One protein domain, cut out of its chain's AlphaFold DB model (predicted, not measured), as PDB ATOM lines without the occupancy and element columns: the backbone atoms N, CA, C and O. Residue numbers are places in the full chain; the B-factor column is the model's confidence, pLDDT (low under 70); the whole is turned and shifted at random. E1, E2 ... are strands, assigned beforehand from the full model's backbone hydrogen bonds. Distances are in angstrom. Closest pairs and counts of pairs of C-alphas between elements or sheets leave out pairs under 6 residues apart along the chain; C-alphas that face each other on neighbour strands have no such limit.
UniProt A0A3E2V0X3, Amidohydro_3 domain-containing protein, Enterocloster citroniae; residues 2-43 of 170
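AT A GLANCE: This is residues 2 to 43 of the 170 residues of the protein "Amidohydro_3 domain-containing protein" of Enterocloster citroniae (UniProt A0A3E2V0X3). With little regular structure, this is one small two-strand hairpin, E1 and E2, set among long loops. A curved lead-in, residues 2 to 11, reaches the hairpin at the end where C-alphas 12 and 23 face each other at 5.4 A, and residues 24 to 43 leave from that same end, swing out to Asp 30, far from the lead-in, and fold back toward the first residues. The printed part has 42 residues, no named helix and two named strands, E1 then E2, antiparallel; the class is all strand, with 9 residues in named elements. It is compact, radius of gyration of the C-alphas 10.4 A, spanning 27 by 22 by 18 A.

HOW THE PARTS SIT: E1, residues 12 to 15, and E2, residues 19 to 23, form a hairpin, antiparallel at 161 degrees. C-alphas 15 and 19 face each other at 4.3 A. N 12 and O 23, 2.7 A, and N 14 and O 21, 2.9 A, are within hydrogen-bond range.

IN THESE COORDINATES: E1 begins at C-alpha 12 (-2.487, -15.934, 15.561) and is 9.7 A long. E2 ends at C-alpha 23 (-3.759, -17.329, 10.455) and is 11.3 A long.

THE WHOLE: The C-alphas farthest apart, Tyr 5 and Asp 30, are 28.8 A apart; those of Ile 2 and Gly 43 are 10.6 A apart. The printed part has no cut. The link from E1 to E2 is tight. No printed residue is under 70 in pLDDT.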
ATOM      1  N   ILE A   2       1.344  -6.270  14.639       96.50
ATOM      2  CA  ILE A   2       1.929  -5.257  13.758       96.50
ATOM      3  C   ILE A   2       2.796  -5.980  12.731       96.50
ATOM      4  O   ILE A   2       3.664  -6.764  13.095       96.50
ATOM      5  N   THR A   3       2.562  -5.707  11.453       94.31
ATOM      6  CA  THR A   3       3.412  -6.157  10.342       94.31
ATOM      7  C   THR A   3       4.060  -4.935   9.685       94.31
ATOM      8  O   THR A   3       3.571  -3.822   9.897       94.31
ATOM      9  N   PRO A   4       5.082  -5.102   8.827       92.06
ATOM     10  CA  PRO A   4       5.663  -3.979   8.083       92.06
ATOM     11  C   PRO A   4       4.660  -3.198   7.216       92.06
ATOM     12  O   PRO A   4       4.922  -2.057   6.854       92.06
ATOM     13  N   TYR A   5       3.514  -3.800   6.877       93.81
ATOM     14  CA  TYR A   5       2.553  -3.231   5.929       93.81
ATOM     15  C   TYR A   5       1.282  -2.688   6.588       93.81
ATOM     16  O   TYR A   5       0.634  -1.801   6.036       93.81
ATOM     17  N   ARG A   6       0.872  -3.262   7.725       95.75
ATOM     18  CA  ARG A   6      -0.399  -2.946   8.398       95.75
ATOM     19  C   ARG A   6      -0.485  -3.528   9.806       95.75
ATOM     20  O   ARG A   6       0.242  -4.459  10.161       95.75
ATOM     21  N   ILE A   7      -1.461  -3.039  10.563       96.88
ATOM     22  CA  ILE A   7      -1.915  -3.637  11.822       96.88
ATOM     23  C   ILE A   7      -3.085  -4.579  11.518       96.88
ATOM     24  O   ILE A   7      -4.014  -4.200  10.805       96.88
ATOM     25  N   ILE A   8      -3.034  -5.802  12.046       95.38
ATOM     26  CA  ILE A   8      -4.082  -6.826  11.904       95.38
ATOM     27  C   ILE A   8      -4.548  -7.329  13.275       95.38
ATOM     28  O   ILE A   8      -3.774  -7.348  14.241       95.38
ATOM     29  N   THR A   9      -5.809  -7.746  13.360       95.12
ATOM     30  CA  THR A   9      -6.471  -8.264  14.568       95.12
ATOM     31  C   THR A   9      -7.235  -9.548  14.244       95.12
ATOM     32  O   THR A   9      -7.649  -9.734  13.103       95.12
ATOM     33  N   GLY A  10      -7.416 -10.428  15.235       93.38
ATOM     34  CA  GLY A  10      -8.101 -11.716  15.047       93.38
ATOM     35  C   GLY A  10      -7.273 -12.779  14.315       93.38
ATOM     36  O   GLY A  10      -7.853 -13.646  13.674       93.38
ATOM     37  N   TYR A  11      -5.943 -12.676  14.380       93.88
ATOM     38  CA  TYR A  11      -4.999 -13.647  13.823       93.88
ATOM     39  C   TYR A  11      -3.990 -14.063  14.891       93.88
ATOM     40  O   TYR A  11      -3.562 -13.222  15.691       93.88
ATOM     41  N   ASP A  12      -3.555 -15.309  14.798       94.12
ATOM     42  CA  ASP A  12      -2.487 -15.934  15.561       94.12
ATOM     43  C   ASP A  12      -1.173 -15.893  14.768       94.12
ATOM     44  O   ASP A  12      -1.164 -15.907  13.535       94.12
ATOM     45  N   LEU A  13      -0.044 -15.822  15.480       94.75
ATOM     46  CA  LEU A  13       1.294 -15.994  14.909       94.75
ATOM     47  C   LEU A  13       1.759 -17.419  15.202       94.75
ATOM     48  O   LEU A  13       1.957 -17.765  16.364       94.75
ATOM     49  N   ILE A  14       1.975 -18.217  14.160       95.00
ATOM     50  CA  ILE A  14       2.453 -19.595  14.283       95.00
ATOM     51  C   ILE A  14       3.937 -19.604  13.940       95.00
ATOM     52  O   ILE A  14       4.330 -19.141  12.863       95.00
ATOM     53  N   TYR A  15       4.770 -20.105  14.847       94.12
ATOM     54  CA  TYR A  15       6.220 -20.083  14.687       94.12
ATOM     55  C   TYR A  15       6.901 -21.271  15.378       94.12
ATOM     56  O   TYR A  15       6.340 -21.878  16.286       94.12
ATOM     57  N   ASP A  16       8.118 -21.570  14.929       92.81
ATOM     58  CA  ASP A  16       9.106 -22.413  15.618       92.81
ATOM     59  C   ASP A  16      10.461 -21.669  15.591       92.81
ATOM     60  O   ASP A  16      10.568 -20.561  16.107       92.81
ATOM     61  N   SER A  17      11.479 -22.167  14.885       90.50
ATOM     62  CA  SER A  17      12.709 -21.403  14.600       90.50
ATOM     63  C   SER A  17      12.495 -20.229  13.630       90.50
ATOM     64  O   SER A  17      13.351 -19.359  13.490       90.50
ATOM     65  N   GLN A  18      11.347 -20.200  12.958       94.81
ATOM     66  CA  GLN A  18      10.935 -19.178  12.003       94.81
ATOM     67  C   GLN A  18       9.421 -18.974  12.072       94.81
ATOM     68  O   GLN A  18       8.691 -19.833  12.571       94.81
ATOM     69  N   ILE A  19       8.941 -17.856  11.526       94.62
ATOM     70  CA  ILE A  19       7.505 -17.620  11.351       94.62
ATOM     71  C   ILE A  19       6.986 -18.577  10.274       94.62
ATOM     72  O   ILE A  19       7.448 -18.537   9.135       94.62
ATOM     73  N   LEU A  20       6.022 -19.422  10.634       94.31
ATOM     74  CA  LEU A  20       5.414 -20.411   9.744       94.31
ATOM     75  C   LEU A  20       4.163 -19.854   9.067       94.31
ATOM     76  O   LEU A  20       3.970 -20.041   7.867       94.31
ATOM     77  N   ALA A  21       3.317 -19.161   9.832       94.00
ATOM     78  CA  ALA A  21       2.073 -18.598   9.328       94.00
ATOM     79  C   ALA A  21       1.539 -17.474  10.223       94.00
ATOM     80  O   ALA A  21       1.901 -17.339  11.393       94.00
ATOM     81  N   ILE A  22       0.635 -16.684   9.645       94.06
ATOM     82  CA  ILE A  22      -0.256 -15.775  10.362       94.06
ATOM     83  C   ILE A  22      -1.671 -16.139   9.920       94.06
ATOM     84  O   ILE A  22      -2.034 -15.862   8.776       94.06
ATOM     85  N   ASP A  23      -2.445 -16.771  10.797       92.94
ATOM     86  CA  ASP A  23      -3.759 -17.329  10.455       92.94
ATOM     87  C   ASP A  23      -4.768 -17.113  11.589       92.94
ATOM     88  O   ASP A  23      -4.396 -16.895  12.733       92.94
ATOM     89  N   SER A  24      -6.054 -17.121  11.263       89.56
ATOM     90  CA  SER A  24      -7.159 -17.026  12.226       89.56
ATOM     91  C   SER A  24      -7.446 -18.336  12.971       89.56
ATOM     92  O   SER A  24      -8.224 -18.331  13.921       89.56
ATOM     93  N   ASP A  25      -6.837 -19.438  12.531       85.62
ATOM     94  CA  ASP A  25      -6.894 -20.745  13.179       85.62
ATOM     95  C   ASP A  25      -5.466 -21.270  13.360       85.62
ATOM     96  O   ASP A  25      -4.783 -21.608  12.392       85.62
ATOM     97  N   SER A  26      -4.998 -21.306  14.608       81.00
ATOM     98  CA  SER A  26      -3.672 -21.822  14.960       81.00
ATOM     99  C   SER A  26      -3.565 -23.348  14.872       81.00
ATOM    100  O   SER A  26      -2.457 -23.884  14.902       81.00
ATOM    101  N   GLY A  27      -4.680 -24.070  14.713       83.31
ATOM    102  CA  GLY A  27      -4.684 -25.526  14.668       83.31
ATOM    103  C   GLY A  27      -4.137 -26.153  15.957       83.31
ATOM    104  O   GLY A  27      -4.513 -25.774  17.065       83.31
ATOM    105  N   SER A  28      -3.273 -27.163  15.814       86.69
ATOM    106  CA  SER A  28      -2.631 -27.842  16.946       86.69
ATOM    107  C   SER A  28      -1.227 -27.285  17.173       86.69
ATOM    108  O   SER A  28      -0.320 -27.600  16.405       86.69
ATOM    109  N   CYS A  29      -1.045 -26.529  18.255       90.06
ATOM    110  CA  CYS A  29       0.251 -26.026  18.718       90.06
ATOM    111  C   CYS A  29       0.685 -26.732  20.010       90.06
ATOM    112  O   CYS A  29      -0.160 -27.074  20.839       90.06
ATOM    113  N   ASP A  30       1.996 -26.899  20.204       94.12
ATOM    114  CA  ASP A  30       2.554 -27.442  21.452       94.12
ATOM    115  C   ASP A  30       2.393 -26.462  22.629       94.12
ATOM    116  O   ASP A  30       2.118 -26.868  23.760       94.12
ATOM    117  N   GLU A  31       2.525 -25.162  22.353       94.94
ATOM    118  CA  GLU A  31       2.388 -24.075  23.320       94.94
ATOM    119  C   GLU A  31       1.559 -22.930  22.726       94.94
ATOM    120  O   GLU A  31       1.660 -22.613  21.541       94.94
ATOM    121  N   VAL A  32       0.732 -22.297  23.566       93.38
ATOM    122  CA  VAL A  32      -0.072 -21.127  23.198       93.38
ATOM    123  C   VAL A  32       0.194 -20.005  24.193       93.38
ATOM    124  O   VAL A  32      -0.025 -20.159  25.396       93.38
ATOM    125  N   ILE A  33       0.626 -18.856  23.676       94.25
ATOM    126  CA  ILE A  33       0.897 -17.650  24.463       94.25
ATOM    127  C   ILE A  33      -0.193 -16.616  24.168       94.25
ATOM    128  O   ILE A  33      -0.254 -16.056  23.075       94.25
ATOM    129  N   ASP A  34      -1.039 -16.325  25.159       94.12
ATOM    130  CA  ASP A  34      -2.020 -15.239  25.064       94.12
ATOM    131  C   ASP A  34      -1.329 -13.881  25.262       94.12
ATOM    132  O   ASP A  34      -0.804 -13.575  26.337       94.12
ATOM    133  N   ALA A  35      -1.366 -13.042  24.224       93.81
ATOM    134  CA  ALA A  35      -0.812 -11.691  24.244       93.81
ATOM    135  C   ALA A  35      -1.589 -10.715  25.154       93.81
ATOM    136  O   ALA A  35      -1.156  -9.577  25.324       93.81
ATOM    137  N   LYS A  36      -2.731 -11.110  25.736       95.50
ATOM    138  CA  LYS A  36      -3.542 -10.322  26.688       95.50
ATOM    139  C   LYS A  36      -3.918  -8.929  26.171       95.50
ATOM    140  O   LYS A  36      -3.968  -7.958  26.925       95.50
ATOM    141  N   GLY A  37      -4.165  -8.832  24.867       94.06
ATOM    142  CA  GLY A  37      -4.485  -7.575  24.186       94.06
ATOM    143  C   GLY A  37      -3.282  -6.673  23.877       94.06
ATOM    144  O   GLY A  37      -3.477  -5.601  23.306       94.06
ATOM    145  N   CYS A  38      -2.051  -7.083  24.204       95.44
ATOM    146  CA  CYS A  38      -0.833  -6.383  23.799       95.44
ATOM    147  C   CYS A  38      -0.549  -6.541  22.297       95.44
ATOM    148  O   CYS A  38      -1.075  -7.422  21.610       95.44
ATOM    149  N   TYR A  39       0.336  -5.688  21.779       95.06
ATOM    150  CA  TYR A  39       0.846  -5.834  20.421       95.06
ATOM    151  C   TYR A  39       1.927  -6.913  20.347       95.06
ATOM    152  O   TYR A  39       2.846  -6.946  21.157       95.06
ATOM    153  N   VAL A  40       1.831  -7.737  19.306       95.62
ATOM    154  CA  VAL A  40       2.925  -8.578  18.806       95.62
ATOM    155  C   VAL A  40       3.491  -7.890  17.566       95.62
ATOM    156  O   VAL A  40       2.713  -7.553  16.668       95.62
ATOM    157  N   SER A  41       4.800  -7.658  17.519       96.25
ATOM    158  CA  SER A  41       5.517  -7.019  16.406       96.25
ATOM    159  C   SER A  41       6.821  -7.765  16.114       96.25
ATOM    160  O   SER A  41       7.290  -8.509  16.976       96.25
ATOM    161  N   PRO A  42       7.453  -7.540  14.946       95.81
ATOM    162  CA  PRO A  42       8.869  -7.835  14.789       95.81
ATOM    163  C   PRO A  42       9.673  -7.176  15.913       95.81
ATOM    164  O   PRO A  42       9.324  -6.078  16.363       95.81
ATOM    165  N   GLY A  43      10.729  -7.852  16.358       96.50
ATOM    166  CA  GLY A  43      11.661  -7.274  17.313       96.50
ATOM    167  C   GLY A  43      12.403  -6.081  16.713       96.50
ATOM    168  O   GLY A  43      12.592  -5.989  15.496       96.50
TER     169      GLY A  43